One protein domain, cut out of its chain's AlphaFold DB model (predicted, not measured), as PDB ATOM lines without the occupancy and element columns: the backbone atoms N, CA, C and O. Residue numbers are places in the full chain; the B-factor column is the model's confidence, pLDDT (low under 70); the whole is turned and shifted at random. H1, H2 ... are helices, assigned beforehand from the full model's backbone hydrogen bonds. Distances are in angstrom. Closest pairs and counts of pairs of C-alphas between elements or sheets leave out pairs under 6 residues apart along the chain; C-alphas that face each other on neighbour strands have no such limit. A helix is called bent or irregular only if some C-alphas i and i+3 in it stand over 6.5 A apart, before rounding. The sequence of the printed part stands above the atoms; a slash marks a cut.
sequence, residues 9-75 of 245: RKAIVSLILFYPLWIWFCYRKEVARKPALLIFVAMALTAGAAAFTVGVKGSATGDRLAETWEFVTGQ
ATOM      1  N   ARG A   9     178.170 137.581 135.500       73.88
ATOM      2  CA  ARG A   9     179.092 136.573 136.056       73.88
ATOM      3  C   ARG A   9     178.402 135.237 136.356       73.88
ATOM      4  O   ARG A   9     179.000 134.180 136.192       73.88
ATOM      5  N   LYS A  10     177.121 135.271 136.739       72.25
ATOM      6  CA  LYS A  10     176.328 134.072 137.053       72.25
ATOM      7  C   LYS A  10     176.059 133.203 135.821       72.25
ATOM      8  O   LYS A  10     176.082 131.985 135.944       72.25
ATOM      9  N   ALA A  11     175.847 133.805 134.648       77.25
ATOM     10  CA  ALA A  11     175.668 133.051 133.408       77.25
ATOM     11  C   ALA A  11     176.957 132.302 133.039       77.25
ATOM     12  O   ALA A  11     176.917 131.114 132.730       77.25
ATOM     13  N   ILE A  12     178.111 132.960 133.181       81.06
ATOM     14  CA  ILE A  12     179.422 132.340 132.944       81.06
ATOM     15  C   ILE A  12     179.647 131.175 133.913       81.06
ATOM     16  O   ILE A  12     179.947 130.071 133.469       81.06
ATOM     17  N   VAL A  13     179.416 131.379 135.216       82.06
ATOM     18  CA  VAL A  13     179.519 130.302 136.219       82.06
ATOM     19  C   VAL A  13     178.580 129.142 135.884       82.06
ATOM     20  O   VAL A  13     178.993 127.989 135.946       82.06
ATOM     21  N   SER A  14     177.340 129.422 135.464       84.88
ATOM     22  CA  SER A  14     176.398 128.368 135.081       84.88
ATOM     23  C   SER A  14     176.876 127.551 133.883       84.88
ATOM     24  O   SER A  14     176.745 126.335 133.915       84.88
ATOM     25  N   LEU A  15     177.495 128.178 132.877       86.62
ATOM     26  CA  LEU A  15     178.064 127.474 131.724       86.62
ATOM     27  C   LEU A  15     179.281 126.636 132.127       86.62
ATOM     28  O   LEU A  15     179.370 125.470 131.744       86.62
ATOM     29  N   ILE A  16     180.174 127.203 132.947       85.56
ATOM     30  CA  ILE A  16     181.357 126.508 133.472       85.56
ATOM     31  C   ILE A  16     180.955 125.269 134.271       85.56
ATOM     32  O   ILE A  16     181.628 124.253 134.173       85.56
ATOM     33  N   LEU A  17     179.863 125.321 135.037       87.62
ATOM     34  CA  LEU A  17     179.352 124.154 135.759       87.62
ATOM     35  C   LEU A  17     178.593 123.192 134.839       87.62
ATOM     36  O   LEU A  17     178.722 121.975 134.967       87.62
ATOM     37  N   PHE A  18     177.808 123.721 133.902       92.44
ATOM     38  CA  PHE A  18     176.935 122.932 133.043       92.44
ATOM     39  C   PHE A  18     177.709 122.003 132.109       92.44
ATOM     40  O   PHE A  18     177.383 120.821 132.057       92.44
ATOM     41  N   TYR A  19     178.733 122.484 131.395       91.50
ATOM     42  CA  TYR A  19     179.431 121.657 130.400       91.50
ATOM     43  C   TYR A  19     180.157 120.443 131.004       91.50
ATOM     44  O   TYR A  19     179.930 119.336 130.514       91.50
ATOM     45  N   PRO A  20     180.970 120.571 132.071       90.25
ATOM     46  CA  PRO A  20     181.616 119.424 132.702       90.25
ATOM     47  C   PRO A  20     180.604 118.441 133.282       90.25
ATOM     48  O   PRO A  20     180.755 117.236 133.093       90.25
ATOM     49  N   LEU A  21     179.541 118.934 133.931       91.69
ATOM     50  CA  LEU A  21     178.472 118.072 134.437       91.69
ATOM     51  C   LEU A  21     177.758 117.355 133.291       91.69
ATOM     52  O   LEU A  21     177.512 116.158 133.380       91.69
ATOM     53  N   TRP A  22     177.460 118.042 132.193       94.31
ATOM     54  CA  TRP A  22     176.835 117.435 131.024       94.31
ATOM     55  C   TRP A  22     177.713 116.352 130.397       94.31
ATOM     56  O   TRP A  22     177.236 115.238 130.180       94.31
ATOM     57  N   ILE A  23     179.005 116.629 130.198       91.44
ATOM     58  CA  ILE A  23     179.981 115.647 129.708       91.44
ATOM     59  C   ILE A  23     180.052 114.444 130.657       91.44
ATOM     60  O   ILE A  23     179.962 113.301 130.213       91.44
ATOM     61  N   TRP A  24     180.137 114.688 131.964       91.56
ATOM     62  CA  TRP A  24     180.186 113.641 132.981       91.56
ATOM     63  C   TRP A  24     178.919 112.775 132.996       91.56
ATOM     64  O   TRP A  24     178.988 111.549 132.953       91.56
ATOM     65  N   PHE A  25     177.731 113.377 133.022       90.44
ATOM     66  CA  PHE A  25     176.481 112.620 133.114       90.44
ATOM     67  C   PHE A  25     176.123 111.902 131.811       90.44
ATOM     68  O   PHE A  25     175.618 110.778 131.867       90.44
ATOM     69  N   CYS A  26     176.375 112.511 130.651       92.12
ATOM     70  CA  CYS A  26     175.982 111.950 129.360       92.12
ATOM     71  C   CYS A  26     177.038 111.024 128.757       92.12
ATOM     72  O   CYS A  26     176.653 109.990 128.215       92.12
ATOM     73  N   TYR A  27     178.326 111.358 128.900       91.81
ATOM     74  CA  TYR A  27     179.423 110.750 128.142       91.81
ATOM     75  C   TYR A  27     180.529 110.130 129.014       91.81
ATOM     76  O   TYR A  27     181.613 109.839 128.510       91.81
ATOM     77  N   ARG A  28     180.315 109.910 130.326       91.31
ATOM     78  CA  ARG A  28     181.369 109.345 131.203       91.31
ATOM     79  C   ARG A  28     181.998 108.058 130.674       91.31
ATOM     80  O   ARG A  28     183.195 107.875 130.853       91.31
ATOM     81  N   LYS A  29     181.219 107.160 130.052       89.44
ATOM     82  CA  LYS A  29     181.729 105.862 129.576       89.44
ATOM     83  C   LYS A  29     182.645 106.074 128.361       89.44
ATOM     84  O   LYS A  29     183.705 105.466 128.269       89.44
ATOM     85  N   GLU A  30     182.257 106.965 127.458       91.38
ATOM     86  CA  GLU A  30     182.973 107.322 126.237       91.38
ATOM     87  C   GLU A  30     184.244 108.121 126.544       91.38
ATOM     88  O   GLU A  30     185.294 107.872 125.954       91.38
ATOM     89  N   VAL A  31     184.158 109.053 127.496       90.44
ATOM     90  CA  VAL A  31     185.281 109.882 127.947       90.44
ATOM     91  C   VAL A  31     186.295 109.051 128.734       90.44
ATOM     92  O   VAL A  31     187.491 109.174 128.488       90.44
ATOM     93  N   ALA A  32     185.848 108.147 129.614       91.25
ATOM     94  CA  ALA A  32     186.743 107.260 130.366       91.25
ATOM     95  C   ALA A  32     187.553 106.314 129.461       91.25
ATOM     96  O   ALA A  32     188.653 105.909 129.821       91.25
ATOM     97  N   ARG A  33     187.046 105.996 128.263       93.88
ATOM     98  CA  ARG A  33     187.773 105.207 127.253       93.88
ATOM     99  C   ARG A  33     188.842 106.007 126.500       93.88
ATOM    100  O   ARG A  33     189.623 105.415 125.763       93.88
ATOM    101  N   LYS A  34     188.882 107.336 126.646       94.44
ATOM    102  CA  LYS A  34     189.788 108.236 125.915       94.44
ATOM    103  C   LYS A  34     190.621 109.079 126.893       94.44
ATOM    104  O   LYS A  34     190.397 110.288 126.989       94.44
ATOM    105  N   PRO A  35     191.612 108.493 127.595       92.06
ATOM    106  CA  PRO A  35     192.397 109.207 128.609       92.06
ATOM    107  C   PRO A  35     193.133 110.432 128.047       92.06
ATOM    108  O   PRO A  35     193.246 111.442 128.733       92.06
ATOM    109  N   ALA A  36     193.546 110.401 126.774       93.38
ATOM    110  CA  ALA A  36     194.159 111.550 126.106       93.38
ATOM    111  C   ALA A  36     193.239 112.787 126.063       93.38
ATOM    112  O   ALA A  36     193.704 113.906 126.261       93.38
ATOM    113  N   LEU A  37     191.925 112.598 125.869       89.31
ATOM    114  CA  LEU A  37     190.955 113.696 125.894       89.31
ATOM    115  C   LEU A  37     190.831 114.292 127.303       89.31
ATOM    116  O   LEU A  37     190.751 115.507 127.445       89.31
ATOM    117  N   LEU A  38     190.844 113.450 128.342       87.88
ATOM    118  CA  LEU A  38     190.815 113.905 129.735       87.88
ATOM    119  C   LEU A  38     192.058 114.723 130.089       87.88
ATOM    120  O   LEU A  38     191.927 115.794 130.676       87.88
ATOM    121  N   ILE A  39     193.240 114.250 129.686       90.25
ATOM    122  CA  ILE A  39     194.502 114.975 129.873       90.25
ATOM    123  C   ILE A  39     194.448 116.315 129.136       90.25
ATOM    124  O   ILE A  39     194.758 117.342 129.729       90.25
ATOM    125  N   PHE A  40     193.982 116.333 127.884       90.69
ATOM    126  CA  PHE A  40     193.837 117.566 127.110       90.69
ATOM    127  C   PHE A  40     192.890 118.572 127.780       90.69
ATOM    128  O   PHE A  40     193.241 119.741 127.927       90.69
ATOM    129  N   VAL A  41     191.713 118.132 128.240       86.81
ATOM    130  CA  VAL A  41     190.756 118.996 128.953       86.81
ATOM    131  C   VAL A  41     191.350 119.508 130.265       86.81
ATOM    132  O   VAL A  41     191.223 120.693 130.565       86.81
ATOM    133  N   ALA A  42     192.035 118.657 131.031       87.12
ATOM    134  CA  ALA A  42     192.700 119.062 132.267       87.12
ATOM    135  C   ALA A  42     193.817 120.090 132.007       87.12
ATOM    136  O   ALA A  42     193.897 121.100 132.708       87.12
ATOM    137  N   MET A  43     194.632 119.884 130.967       89.44
ATOM    138  CA  MET A  43     195.655 120.840 130.536       89.44
ATOM    139  C   MET A  43     195.036 122.170 130.103       89.44
ATOM    140  O   MET A  43     195.500 123.221 130.539       89.44
ATOM    141  N   ALA A  44     193.966 122.142 129.305       88.06
ATOM    142  CA  ALA A  44     193.268 123.341 128.855       88.06
ATOM    143  C   ALA A  44     192.650 124.124 130.026       88.06
ATOM    144  O   ALA A  44     192.776 125.345 130.079       88.06
ATOM    145  N   LEU A  45     192.035 123.438 130.996       85.88
ATOM    146  CA  LEU A  45     191.508 124.066 132.212       85.88
ATOM    147  C   LEU A  45     192.621 124.678 133.066       85.88
ATOM    148  O   LEU A  45     192.463 125.790 133.558       85.88
ATOM    149  N   THR A  46     193.752 123.986 133.208       84.44
ATOM    150  CA  THR A  46     194.903 124.474 133.985       84.44
ATOM    151  C   THR A  46     195.540 125.694 133.318       84.44
ATOM    152  O   THR A  46     195.772 126.705 133.977       84.44
ATOM    153  N   ALA A  47     195.757 125.647 132.000       89.62
ATOM    154  CA  ALA A  47     196.259 126.778 131.225       89.62
ATOM    155  C   ALA A  47     195.283 127.964 131.257       89.62
ATOM    156  O   ALA A  47     195.700 129.103 131.457       89.62
ATOM    157  N   GLY A  48     193.981 127.696 131.125       86.69
ATOM    158  CA  GLY A  48     192.927 128.700 131.238       86.69
ATOM    159  C   GLY A  48     192.885 129.351 132.619       86.69
ATOM    160  O   GLY A  48     192.795 130.573 132.712       86.69
ATOM    161  N   ALA A  49     193.015 128.568 133.693       83.19
ATOM    162  CA  ALA A  49     193.101 129.080 135.057       83.19
ATOM    163  C   ALA A  49     194.367 129.924 135.272       83.19
ATOM    164  O   ALA A  49     194.280 131.014 135.832       83.19
ATOM    165  N   ALA A  50     195.527 129.482 134.774       85.50
ATOM    166  CA  ALA A  50     196.769 130.250 134.842       85.50
ATOM    167  C   ALA A  50     196.644 131.594 134.098       85.50
ATOM    168  O   ALA A  50     196.890 132.651 134.681       85.50
ATOM    169  N   ALA A  51     196.165 131.575 132.850       84.81
ATOM    170  CA  ALA A  51     195.913 132.784 132.066       84.81
ATOM    171  C   ALA A  51     194.909 133.718 132.759       84.81
ATOM    172  O   ALA A  51     195.123 134.929 132.812       84.81
ATOM    173  N   PHE A  52     193.852 133.158 133.360       81.62
ATOM    174  CA  PHE A  52     192.885 133.912 134.151       81.62
ATOM    175  C   PHE A  52     193.550 134.599 135.348       81.62
ATOM    176  O   PHE A  52     193.360 135.795 135.534       81.62
ATOM    177  N   THR A  53     194.386 133.900 136.124       79.12
ATOM    178  CA  THR A  53     195.078 134.520 137.268       79.12
ATOM    179  C   THR A  53     196.012 135.656 136.862       79.12
ATOM    180  O   THR A  53     196.127 136.631 137.598       79.12
ATOM    181  N   VAL A  54     196.646 135.577 135.690       84.31
ATOM    182  CA  VAL A  54     197.487 136.663 135.170       84.31
ATOM    183  C   VAL A  54     196.628 137.839 134.706       84.31
ATOM    184  O   VAL A  54     196.911 138.972 135.077       84.31
ATOM    185  N   GLY A  55     195.553 137.578 133.955       81.25
ATOM    186  CA  GLY A  55     194.685 138.628 133.410       81.25
ATOM    187  C   GLY A  55     193.805 139.330 134.448       81.25
ATOM    188  O   GLY A  55     193.337 140.441 134.217       81.25
ATOM    189  N   VAL A  56     193.567 138.693 135.594       82.00
ATOM    190  CA  VAL A  56     192.709 139.227 136.657       82.00
ATOM    191  C   VAL A  56     193.485 140.098 137.651       82.00
ATOM    192  O   VAL A  56     192.872 140.953 138.299       82.00
ATOM    193  N   LYS A  57     194.815 139.952 137.734       80.38
ATOM    194  CA  LYS A  57     195.684 140.831 138.534       80.38
ATOM    195  C   LYS A  57     195.549 142.282 138.058       80.38
ATOM    196  O   LYS A  57     195.785 142.575 136.893       80.38
ATOM    197  N   GLY A  58     195.153 143.179 138.962       75.75
ATOM    198  CA  GLY A  58     194.936 144.603 138.667       75.75
ATOM    199  C   GLY A  58     193.581 144.936 138.030       75.75
ATOM    200  O   GLY A  58     193.335 146.087 137.681       75.75
ATOM    201  N   SER A  59     192.686 143.955 137.879       81.56
ATOM    202  CA  SER A  59     191.300 144.197 137.467       81.56
ATOM    203  C   SER A  59     190.374 144.286 138.685       81.56
ATOM    204  O   SER A  59     190.554 143.554 139.656       81.56
ATOM    205  N   ALA A  60     189.280 145.050 138.583       73.69
ATOM    206  CA  ALA A  60     188.231 145.099 139.615       73.69
ATOM    207  C   ALA A  60     187.578 143.725 139.912       73.69
ATOM    208  O   ALA A  60     186.875 143.550 140.909       73.69
ATOM    209  N   THR A  61     187.760 142.738 139.026       70.56
ATOM    210  CA  THR A  61     187.344 141.347 139.262       70.56
ATOM    211  C   THR A  61     188.320 140.626 140.191       70.56
ATOM    212  O   THR A  61     187.884 139.808 140.999       70.56
ATOM    213  N   GLY A  62     189.612 140.946 140.104       77.38
ATOM    214  CA  GLY A  62     190.665 140.373 140.938       77.38
ATOM    215  C   GLY A  62     190.584 140.835 142.372       77.38
ATOM    216  O   GLY A  62     190.601 139.990 143.260       77.38
ATOM    217  N   ASP A  63     190.359 142.129 142.588       78.25
ATOM    218  CA  ASP A  63     190.215 142.690 143.936       78.25
ATOM    219  C   ASP A  63     189.048 142.034 144.688       78.25
ATOM    220  O   ASP A  63     189.161 141.656 145.850       78.25
ATOM    221  N   ARG A  64     187.936 141.786 143.987       69.44
ATOM    222  CA  ARG A  64     186.758 141.107 144.552       69.44
ATOM    223  C   ARG A  64     186.978 139.617 144.800       69.44
ATOM    224  O   ARG A  64     186.400 139.057 145.734       69.44
ATOM    225  N   LEU A  65     187.753 138.950 143.945       73.06
ATOM    226  CA  LEU A  65     188.090 137.541 144.137       73.06
ATOM    227  C   LEU A  65     189.040 137.377 145.328       73.06
ATOM    228  O   LEU A  65     188.813 136.488 146.144       73.06
ATOM    229  N   ALA A  66     190.032 138.261 145.457       76.94
ATOM    230  CA  ALA A  66     190.929 138.328 146.606       76.94
ATOM    231  C   ALA A  66     190.149 138.594 147.902       76.94
ATOM    232  O   ALA A  66     190.290 137.844 148.859       76.94
ATOM    233  N   GLU A  67     189.220 139.552 147.894       73.06
ATOM    234  CA  GLU A  67     188.330 139.832 149.029       73.06
ATOM    235  C   GLU A  67     187.464 138.626 149.425       73.06
ATOM    236  O   GLU A  67     187.292 138.341 150.612       73.06
ATOM    237  N   THR A  68     186.937 137.889 148.443       68.00
ATOM    238  CA  THR A  68     186.179 136.654 148.704       68.00
ATOM    239  C   THR A  68     187.088 135.569 149.288       68.00
ATOM    240  O   THR A  68     186.687 134.864 150.211       68.00
ATOM    241  N   TRP A  69     188.313 135.440 148.770       75.81
ATOM    242  CA  TRP A  69     189.295 134.453 149.214       75.81
ATOM    243  C   TRP A  69     189.763 134.709 150.649       75.81
ATOM    244  O   TRP A  69     189.685 133.805 151.474       75.81
ATOM    245  N   GLU A  70     190.151 135.943 150.973       74.44
ATOM    246  CA  GLU A  70     190.568 136.369 152.318       74.44
ATOM    247  C   GLU A  70     189.471 136.183 153.374       74.44
ATOM    248  O   GLU A  70     189.756 135.914 154.542       74.44
ATOM    249  N   PHE A  71     188.202 136.321 152.982       66.25
ATOM    250  CA  PHE A  71     187.081 136.021 153.865       66.25
ATOM    251  C   PHE A  71     186.932 134.512 154.102       66.25
ATOM    252  O   PHE A  71     186.793 134.089 155.248       66.25
ATOM    253  N   VAL A  72     186.976 133.694 153.041       64.12
ATOM    254  CA  VAL A  72     186.849 132.226 153.149       64.12
ATOM    255  C   VAL A  72     187.992 131.625 153.969       64.12
ATOM    256  O   VAL A  72     187.762 130.691 154.734       64.12
ATOM    257  N   THR A  73     189.203 132.174 153.864       73.50
ATOM    258  CA  THR A  73     190.359 131.754 154.673       73.50
ATOM    259  C   THR A  73     190.357 132.340 156.089       73.50
ATOM    260  O   THR A  73     191.253 132.034 156.872       73.50
ATOM    261  N   GLY A  74     189.367 133.170 156.441       65.69
ATOM    262  CA  GLY A  74     189.242 133.786 157.764       65.69
ATOM    263  C   GLY A  74     190.290 134.863 158.061       65.69
ATOM    264  O   GLY A  74     190.418 135.282 159.209       65.69
ATOM    265  N   GLN A  75     191.039 135.328 157.057       67.00
ATOM    266  CA  GLN A  75     192.101 136.322 157.232       67.00
ATOM    267  C   GLN A  75     191.578 137.760 157.356       67.00
ATOM    268  O   GLN A  75     192.316 138.639 157.803       67.00
TER     269      GLN A  75
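What this domain is: This is residues 9 to 75 of the 245 residues of the protein "O-antigen ligase family protein" of Planctomycetes bacterium (UniProt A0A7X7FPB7). Two long helices, H1 and H2, form a wide, open U, joined at one end by a tight link; at the other end of H2, the shorter H3 turns off about perpendicular to it. The printed part has 67 residues with three named helices, H1, H2 and H3 along the chain, and no named strand: all helix. It is loose, with a radius of gyration of the C-alphas of 15.5 A, and elongated, spanning 42 by 23 by 20 A.

Where its parts are: H1, residues 9 to 32, begins at C-alpha 9 (179.092, 136.573, 136.056) and measures 30.8 A. It is irregular, C-alphas 26 and 29 being 8.4 A apart, with a kink of 70 degrees near residue 26. H2, residues 35 to 56, measures 31.1 A. H3, residues 60 to 72, measures 18.7 A and ends at C-alpha 72 (186.849, 132.226, 153.149).

How they stand to each other: H1 and H2 only just touch, only at the corner by their link, with 3 pairs of C-alphas within 8 A; the closest C-alphas, of Val 31 and Leu 38, are 7.1 A apart. They run opposite ways at a shallow tilt of 15 degrees. H2 and H3 are close but not clearly touching, the closest C-alphas, of Val 56 and Gly 62, being 4.9 A apart, and about perpendicular at 73 degrees. H1 and H3 are apart. Every O i to N i+4 pair is within hydrogen-bond range in H2, against 17 of 20 in H1 and 8 of 9 in H3.

The domain as a whole: The C-alphas farthest apart, of Arg 33 and Gln 75, are 43.4 A apart. The printed part has no cut, and both links are tight. The model's pLDDT is under 70 at residues 64, 68, 71 to 72 and 74 to 75.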